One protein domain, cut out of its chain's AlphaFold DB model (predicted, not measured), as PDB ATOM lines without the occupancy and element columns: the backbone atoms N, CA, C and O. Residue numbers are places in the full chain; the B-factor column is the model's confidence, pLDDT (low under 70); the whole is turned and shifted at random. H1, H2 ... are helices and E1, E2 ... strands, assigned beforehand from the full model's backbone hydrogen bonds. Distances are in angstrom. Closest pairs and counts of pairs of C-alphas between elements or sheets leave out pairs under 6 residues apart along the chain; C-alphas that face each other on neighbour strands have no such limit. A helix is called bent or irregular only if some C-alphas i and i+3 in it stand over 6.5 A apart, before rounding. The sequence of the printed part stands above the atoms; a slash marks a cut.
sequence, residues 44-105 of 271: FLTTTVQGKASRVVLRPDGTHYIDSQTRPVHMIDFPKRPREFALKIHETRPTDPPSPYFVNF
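Overview. This is residues 44 to 105 of the 271 residues of the protein "Pribosyltran domain-containing protein" of Candidatus Daviesbacteria bacterium RIFCSPLOWO2_01_FULL_40_24 (UniProt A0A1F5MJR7). One long, bent two-stranded hairpin, E1 and E2, runs the length of the model, and the rest of the printed part folds back along one side of it as loops, residues 75 to 88 and 93 to 105, with the one-turn helix H1 between them. Little of this second layer is regular: short pairings join residues 84 to 85 to E1 and residues 102 to 103 to residues 76 to 77. The printed part has 62 residues, with two named strands and then one named helix along the chain; under half of the residues are in named elements, 26 of 62, and by these the class is mostly strand. The sheet has the order E1 - E2, antiparallel. The whole is compact, with a radius of gyration of the C-alphas of 12.0 A, and a rod in outline, spanning 40 by 18 by 16 A.

Along the chain. Find C-alpha 48 at (324.943, 221.586, 145.838); from there E1, residues 48 to 58, runs 29.1 A to C-alpha 58 at (316.062, 204.373, 167.503). E2, residues 64 to 74, comes back over 27.1 A and ends at C-alpha 74, at (325.493, 221.931, 150.243). Look at residue 51, where E1 bends by 52 degrees, and at residue 71, where E2 bends by 76 degrees. H1, residues 89 to 92, begins at C-alpha 89, at (332.039, 207.463, 162.678).

Arrangement. Begin with the hairpin of E1 and E2, antiparallel at 161 degrees between their directions. The C-alphas of Ser 54 and Ser 68 face each other at 4.3 A. Within hydrogen-bond range are N 55 and O 67, at 2.8 A, and N 49 and O 73, at 2.9 A. Residues 54 to 55 of E1 also pair with residues 84 to 85, antiparallel. Further along, residues 76 to 77 pair with residues 102 to 103, also antiparallel. The closest C-alphas of E2 and H1 are those of Ile 66 and Glu 91, 7.3 A apart. Those of E1 and H1 are Val 56 and Glu 91, 7.8 A apart. H1 is too short for an O i to N i+4 pair, but its one O i to N i+3 pair is within range.

Size, cuts and confidence. The two C-alphas farthest apart are those of Thr 47 and Asp 61, at 40.0 A, while the first and last printed C-alphas, Phe 44 and Phe 105, are 9.1 A apart. The link from E1 to E2 is tight, with 5 residues; that from E2 to H1 is long, with 14. The printed part has no cut. The mean pLDDT of the printed part is 80.3; look for values under 70 at residues 86 to 95 and residue 97.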
ATOM      1  N   PHE A  44     330.316 227.413 149.411       95.94
ATOM      2  CA  PHE A  44     330.100 226.198 150.203       95.94
ATOM      3  C   PHE A  44     328.681 226.052 150.752       95.94
ATOM      4  O   PHE A  44     328.214 224.921 150.906       95.94
ATOM      5  N   LEU A  45     327.992 227.164 151.025       93.62
ATOM      6  CA  LEU A  45     326.619 227.173 151.541       93.62
ATOM      7  C   LEU A  45     325.553 227.201 150.436       93.62
ATOM      8  O   LEU A  45     324.365 227.089 150.733       93.62
ATOM      9  N   THR A  46     325.952 227.345 149.170       92.19
ATOM     10  CA  THR A  46     325.024 227.529 148.040       92.19
ATOM     11  C   THR A  46     325.183 226.447 146.974       92.19
ATOM     12  O   THR A  46     324.181 225.895 146.516       92.19
ATOM     13  N   THR A  47     326.413 226.044 146.656       91.56
ATOM     14  CA  THR A  47     326.721 224.963 145.717       91.56
ATOM     15  C   THR A  47     326.250 223.624 146.265       91.56
ATOM     16  O   THR A  47     326.619 223.217 147.369       91.56
ATOM     17  N   THR A  48     325.441 222.915 145.479       89.94
ATOM     18  CA  THR A  48     324.943 221.586 145.838       89.94
ATOM     19  C   THR A  48     325.711 220.480 145.136       89.94
ATOM     20  O   THR A  48     325.871 220.506 143.918       89.94
ATOM     21  N   VAL A  49     326.077 219.449 145.890       88.19
ATOM     22  CA  VAL A  49     326.657 218.198 145.392       88.19
ATOM     23  C   VAL A  49     325.782 217.014 145.806       88.19
ATOM     24  O   VAL A  49     324.984 217.102 146.744       88.19
ATOM     25  N   GLN A  50     325.920 215.875 145.125       86.88
ATOM     26  CA  GLN A  50     325.277 214.638 145.574       86.88
ATOM     27  C   GLN A  50     325.991 214.110 146.822       86.88
ATOM     28  O   GLN A  50     327.192 213.824 146.793       86.88
ATOM     29  N   GLY A  51     325.251 213.973 147.922       81.12
ATOM     30  CA  GLY A  51     325.777 213.504 149.199       81.12
ATOM     31  C   GLY A  51     324.864 212.489 149.869       81.12
ATOM     32  O   GLY A  51     323.644 212.516 149.713       81.12
ATOM     33  N   LYS A  52     325.472 211.585 150.639       81.31
ATOM     34  CA  LYS A  52     324.751 210.657 151.515       81.31
ATOM     35  C   LYS A  52     324.454 211.373 152.832       81.31
ATOM     36  O   LYS A  52     325.381 211.732 153.554       81.31
ATOM     37  N   ALA A  53     323.177 211.547 153.143       79.88
ATOM     38  CA  ALA A  53     322.707 211.964 154.455       79.88
ATOM     39  C   ALA A  53     322.205 210.730 155.210       79.88
ATOM     40  O   ALA A  53     321.309 210.030 154.730       79.88
ATOM     41  N   SER A  54     322.789 210.453 156.373       80.00
ATOM     42  CA  SER A  54     322.428 209.309 157.211       80.00
ATOM     43  C   SER A  54     321.810 209.784 158.521       80.00
ATOM     44  O   SER A  54     322.074 210.891 158.975       80.00
ATOM     45  N   ARG A  55     320.968 208.971 159.154       81.00
ATOM     46  CA  ARG A  55     320.488 209.224 160.518       81.00
ATOM     47  C   ARG A  55     320.350 207.931 161.300       81.00
ATOM     48  O   ARG A  55     319.986 206.899 160.737       81.00
ATOM     49  N   VAL A  56     320.594 208.013 162.607       80.12
ATOM     50  CA  VAL A  56     320.307 206.910 163.529       80.12
ATOM     51  C   VAL A  56     318.822 206.960 163.865       80.12
ATOM     52  O   VAL A  56     318.348 207.952 164.422       80.12
ATOM     53  N   VAL A  57     318.095 205.888 163.559       82.25
ATOM     54  CA  VAL A  57     316.708 205.706 163.987       82.25
ATOM     55  C   VAL A  57     316.690 204.728 165.153       82.25
ATOM     56  O   VAL A  57     317.050 203.563 164.991       82.25
ATOM     57  N   LEU A  58     316.285 205.214 166.330       82.69
ATOM     58  CA  LEU A  58     316.062 204.373 167.503       82.69
ATOM     59  C   LEU A  58     314.688 203.713 167.420       82.69
ATOM     60  O   LEU A  58     313.700 204.367 167.079       82.69
ATOM     61  N   ARG A  59     314.625 202.433 167.768       84.62
ATOM     62  CA  ARG A  59     313.384 201.677 167.904       84.62
ATOM     63  C   ARG A  59     312.910 201.670 169.365       84.62
ATOM     64  O   ARG A  59     313.729 201.832 170.270       84.62
ATOM     65  N   PRO A  60     311.605 201.453 169.615       85.19
ATOM     66  CA  PRO A  60     311.062 201.361 170.974       85.19
ATOM     67  C   PRO A  60     311.680 200.242 171.825       85.19
ATOM     68  O   PRO A  60     311.709 200.352 173.044       85.19
ATOM     69  N   ASP A  61     312.192 199.187 171.186       87.44
ATOM     70  CA  ASP A  61     312.873 198.054 171.826       87.44
ATOM     71  C   ASP A  61     314.339 198.349 172.217       87.44
ATOM     72  O   ASP A  61     315.053 197.457 172.668       87.44
ATOM     73  N   GLY A  62     314.806 199.589 172.027       79.81
ATOM     74  CA  GLY A  62     316.177 200.013 172.316       79.81
ATOM     75  C   GLY A  62     317.190 199.688 171.213       79.81
ATOM     76  O   GLY A  62     318.337 200.133 171.293       79.81
ATOM     77  N   THR A  63     316.795 198.966 170.159       85.31
ATOM     78  CA  THR A  63     317.654 198.725 168.989       85.31
ATOM     79  C   THR A  63     317.699 199.949 168.070       85.31
ATOM     80  O   THR A  63     316.934 200.905 168.223       85.31
ATOM     81  N   HIS A  64     318.615 199.963 167.100       82.88
ATOM     82  CA  HIS A  64     318.718 201.055 166.134       82.88
ATOM     83  C   HIS A  64     319.004 200.547 164.721       82.88
ATOM     84  O   HIS A  64     319.493 199.436 164.529       82.88
ATOM     85  N   TYR A  65     318.698 201.376 163.724       84.00
ATOM     86  CA  TYR A  65     319.140 201.177 162.346       84.00
ATOM     87  C   TYR A  65     319.563 202.507 161.716       84.00
ATOM     88  O   TYR A  65     319.230 203.585 162.217       84.00
ATOM     89  N   ILE A  66     320.309 202.428 160.614       81.44
ATOM     90  CA  ILE A  66     320.778 203.600 159.873       81.44
ATOM     91  C   ILE A  66     319.868 203.806 158.661       81.44
ATOM     92  O   ILE A  66     319.842 202.987 157.746       81.44
ATOM     93  N   ASP A  67     319.142 204.920 158.641       82.19
ATOM     94  CA  ASP A  67     318.397 205.387 157.467       82.19
ATOM     95  C   ASP A  67     319.316 206.295 156.647       82.19
ATOM     96  O   ASP A  67     319.850 207.270 157.175       82.19
ATOM     97  N   SER A  68     319.554 205.947 155.383       82.56
ATOM     98  CA  SER A  68     320.485 206.653 154.501       82.56
ATOM     99  C   SER A  68     319.806 207.057 153.206       82.56
ATOM    100  O   SER A  68     319.185 206.230 152.544       82.56
ATOM    101  N   GLN A  69     319.972 208.317 152.817       82.00
ATOM    102  CA  GLN A  69     319.390 208.873 151.601       82.00
ATOM    103  C   GLN A  69     320.468 209.642 150.838       82.00
ATOM    104  O   GLN A  69     321.177 210.464 151.418       82.00
ATOM    105  N   THR A  70     320.591 209.384 149.536       84.94
ATOM    106  CA  THR A  70     321.391 210.235 148.649       84.94
ATOM    107  C   THR A  70     320.521 211.398 148.204       84.94
ATOM    108  O   THR A  70     319.447 211.187 147.642       84.94
ATOM    109  N   ARG A  71     320.961 212.624 148.490       84.06
ATOM    110  CA  ARG A  71     320.248 213.849 148.116       84.06
ATOM    111  C   ARG A  71     321.229 214.966 147.761       84.06
ATOM    112  O   ARG A  71     322.389 214.907 148.179       84.06
ATOM    113  N   PRO A  72     320.760 216.026 147.082       86.94
ATOM    114  CA  PRO A  72     321.487 217.282 147.038       86.94
ATOM    115  C   PRO A  72     321.752 217.802 148.460       86.94
ATOM    116  O   PRO A  72     320.835 217.925 149.289       86.94
ATOM    117  N   VAL A  73     323.021 218.077 148.740       88.00
ATOM    118  CA  VAL A  73     323.515 218.715 149.965       88.00
ATOM    119  C   VAL A  73     324.427 219.864 149.574       88.00
ATOM    120  O   VAL A  73     325.102 219.786 148.548       88.00
ATOM    121  N   HIS A  74     324.459 220.912 150.386       92.00
ATOM    122  CA  HIS A  74     325.493 221.931 150.243       92.00
ATOM    123  C   HIS A  74     326.861 221.347 150.615       92.00
ATOM    124  O   HIS A  74     326.942 220.348 151.339       92.00
ATOM    125  N   MET A  75     327.941 221.937 150.102       91.56
ATOM    126  CA  MET A  75     329.295 221.469 150.413       91.56
ATOM    127  C   MET A  75     329.596 221.597 151.907       91.56
ATOM    128  O   MET A  75     330.212 220.700 152.478       91.56
ATOM    129  N   ILE A  76     329.095 222.657 152.545       92.06
ATOM    130  CA  ILE A  76     328.867 222.712 153.987       92.06
ATOM    131  C   ILE A  76     327.357 222.753 154.211       92.06
ATOM    132  O   ILE A  76     326.684 223.693 153.802       92.06
ATOM    133  N   ASP A  77     326.813 221.720 154.850       90.31
ATOM    134  CA  ASP A  77     325.375 221.605 155.131       90.31
ATOM    135  C   ASP A  77     325.149 221.362 156.628       90.31
ATOM    136  O   ASP A  77     326.058 220.997 157.383       90.31
ATOM    137  N   PHE A  78     323.909 221.548 157.064       88.75
ATOM    138  CA  PHE A  78     323.499 221.389 158.452       88.75
ATOM    139  C   PHE A  78     322.402 220.322 158.571       88.75
ATOM    140  O   PHE A  78     321.619 220.134 157.636       88.75
ATOM    141  N   PRO A  79     322.299 219.626 159.721       84.31
ATOM    142  CA  PRO A  79     321.226 218.669 159.973       84.31
ATOM    143  C   PRO A  79     319.844 219.288 159.723       84.31
ATOM    144  O   PRO A  79     319.491 220.296 160.340       84.31
ATOM    145  N   LYS A  80     319.049 218.664 158.848       83.50
ATOM    146  CA  LYS A  80     317.655 219.052 158.568       83.50
ATOM    147  C   LYS A  80     316.675 218.206 159.378       83.50
ATOM    148  O   LYS A  80     315.545 218.625 159.617       83.50
ATOM    149  N   ARG A  81     317.103 217.016 159.810       78.38
ATOM    150  CA  ARG A  81     316.331 216.087 160.644       78.38
ATOM    151  C   ARG A  81     317.036 215.815 161.981       78.38
ATOM    152  O   ARG A  81     318.265 215.888 162.059       78.38
ATOM    153  N   PRO A  82     316.289 215.454 163.042       75.19
ATOM    154  CA  PRO A  82     316.888 214.992 164.290       75.19
ATOM    155  C   PRO A  82     317.824 213.803 164.050       75.19
ATOM    156  O   PRO A  82     317.472 212.869 163.330       75.19
ATOM    157  N   ARG A  83     319.007 213.842 164.675       70.88
ATOM    158  CA  ARG A  83     320.060 212.812 164.586       70.88
ATOM    159  C   ARG A  83     320.594 212.512 163.181       70.88
ATOM    160  O   ARG A  83     321.148 211.438 162.957       70.88
ATOM    161  N   GLU A  84     320.438 213.443 162.246       77.56
ATOM    162  CA  GLU A  84     321.113 213.377 160.951       77.56
ATOM    163  C   GLU A  84     322.623 213.587 161.133       77.56
ATOM    164  O   GLU A  84     323.047 214.442 161.913       77.56
ATOM    165  N   PHE A  85     323.423 212.792 160.428       70.44
ATOM    166  CA  PHE A  85     324.874 212.864 160.377       70.44
ATOM    167  C   PHE A  85     325.404 212.530 158.965       70.44
ATOM    168  O   PHE A  85     324.779 211.781 158.216       70.44
ATOM    169  N   ALA A  86     326.587 213.043 158.608       59.25
ATOM    170  CA  ALA A  86     327.287 212.683 157.364       59.25
ATOM    171  C   ALA A  86     328.620 211.948 157.597       59.25
ATOM    172  O   ALA A  86     329.194 211.391 156.662       59.25
ATOM    173  N   LEU A  87     329.127 211.920 158.834       58.59
ATOM    174  CA  LEU A  87     330.360 211.206 159.165       58.59
ATOM    175  C   LEU A  87     330.066 209.746 159.506       58.59
ATOM    176  O   LEU A  87     329.310 209.465 160.435       58.59
ATOM    177  N   LYS A  88     330.746 208.820 158.818       58.03
ATOM    178  CA  LYS A  88     330.642 207.371 159.071       58.03
ATOM    179  C   LYS A  88     330.960 206.969 160.517       58.03
ATOM    180  O   LYS A  88     330.499 205.928 160.956       58.03
ATOM    181  N   ILE A  89     331.705 207.777 161.277       55.72
ATOM    182  CA  ILE A  89     332.039 207.463 162.678       55.72
ATOM    183  C   ILE A  89     330.796 207.337 163.576       55.72
ATOM    184  O   ILE A  89     330.801 206.573 164.533       55.72
ATOM    185  N   HIS A  90     329.696 208.011 163.240       57.53
ATOM    186  CA  HIS A  90     328.438 207.856 163.974       57.53
ATOM    187  C   HIS A  90     327.692 206.560 163.614       57.53
ATOM    188  O   HIS A  90     326.765 206.183 164.326       57.53
ATOM    189  N   GLU A  91     328.104 205.849 162.552       59.88
ATOM    190  CA  GLU A  91     327.645 204.479 162.278       59.88
ATOM    191  C   GLU A  91     328.247 203.495 163.302       59.88
ATOM    192  O   GLU A  91     327.582 202.538 163.685       59.88
ATOM    193  N   THR A  92     329.468 203.747 163.797       59.16
ATOM    194  CA  THR A  92     330.153 202.891 164.785       59.16
ATOM    195  C   THR A  92     329.978 203.353 166.234       59.16
ATOM    196  O   THR A  92     330.187 202.565 167.154       59.16
ATOM    197  N   ARG A  93     329.561 204.608 166.456       67.19
ATOM    198  CA  ARG A  93     329.240 205.177 167.777       67.19
ATOM    199  C   ARG A  93     327.860 205.854 167.774       67.19
ATOM    200  O   ARG A  93     327.764 207.081 167.771       67.19
ATOM    201  N   PRO A  94     326.767 205.073 167.761       64.81
ATOM    202  CA  PRO A  94     325.414 205.589 167.543       64.81
ATOM    203  C   PRO A  94     324.871 206.417 168.715       64.81
ATOM    204  O   PRO A  94     323.909 207.166 168.535       64.81
ATOM    205  N   THR A  95     325.446 206.277 169.913       69.88
ATOM    206  CA  THR A  95     325.072 207.022 171.127       69.88
ATOM    207  C   THR A  95     325.727 208.395 171.224       69.88
ATOM    208  O   THR A  95     325.220 209.240 171.961       69.88
ATOM    209  N   ASP A  96     326.809 208.632 170.481       71.12
ATOM    210  CA  ASP A  96     327.523 209.905 170.512       71.12
ATOM    211  C   ASP A  96     326.664 211.012 169.876       71.12
ATOM    212  O   ASP A  96     325.950 210.763 168.892       71.12
ATOM    213  N   PRO A  97     326.729 212.256 170.389       69.94
ATOM    214  CA  PRO A  97     326.085 213.387 169.741       69.94
ATOM    215  C   PRO A  97     326.567 213.518 168.286       69.94
ATOM    216  O   PRO A  97     327.776 213.582 168.041       69.94
ATOM    217  N   PRO A  98     325.653 213.569 167.302       75.19
ATOM    218  CA  PRO A  98     326.031 213.694 165.902       75.19
ATOM    219  C   PRO A  98     326.653 215.065 165.631       75.19
ATOM    220  O   PRO A  98     326.228 216.071 166.208       75.19
ATOM    221  N   SER A  99     327.617 215.106 164.708       80.31
ATOM    222  CA  SER A  99     328.208 216.360 164.225       80.31
ATOM    223  C   SER A  99     327.114 217.361 163.813       80.31
ATOM    224  O   SER A  99     326.258 217.021 162.990       80.31
ATOM    225  N   PRO A 100     327.124 218.605 164.333       87.06
ATOM    226  CA  PRO A 100     326.105 219.614 164.037       87.06
ATOM    227  C   PRO A 100     326.252 220.267 162.652       87.06
ATOM    228  O   PRO A 100     325.494 221.183 162.336       87.06
ATOM    229  N   TYR A 101     327.208 219.810 161.843       88.44
ATOM    230  CA  TYR A 101     327.481 220.252 160.475       88.44
ATOM    231  C   TYR A 101     328.127 219.123 159.660       88.44
ATOM    232  O   TYR A 101     328.701 218.175 160.219       88.44
ATOM    233  N   PHE A 102     328.066 219.243 158.337       84.81
ATOM    234  CA  PHE A 102     328.644 218.306 157.375       84.81
ATOM    235  C   PHE A 102     329.559 219.027 156.404       84.81
ATOM    236  O   PHE A 102     329.340 220.194 156.107       84.81
ATOM    237  N   VAL A 103     330.559 218.303 155.905       89.00
ATOM    238  CA  VAL A 103     331.442 218.768 154.837       89.00
ATOM    239  C   VAL A 103     331.461 217.689 153.763       89.00
ATOM    240  O   VAL A 103     331.717 216.522 154.071       89.00
ATOM    241  N   ASN A 104     331.165 218.061 152.522       88.94
ATOM    242  CA  ASN A 104     331.213 217.172 151.371       88.94
ATOM    243  C   ASN A 104     331.907 217.863 150.196       88.94
ATOM    244  O   ASN A 104     331.291 218.620 149.452       88.94
ATOM    245  N   PHE A 105     333.187 217.548 150.020       91.19
ATOM    246  CA  PHE A 105     334.014 218.033 148.915       91.19
ATOM    247  C   PHE A 105     334.249 216.949 147.851       91.19
ATOM    248  O   PHE A 105     335.284 216.908 147.194       91.19
TER     249      PHE A 105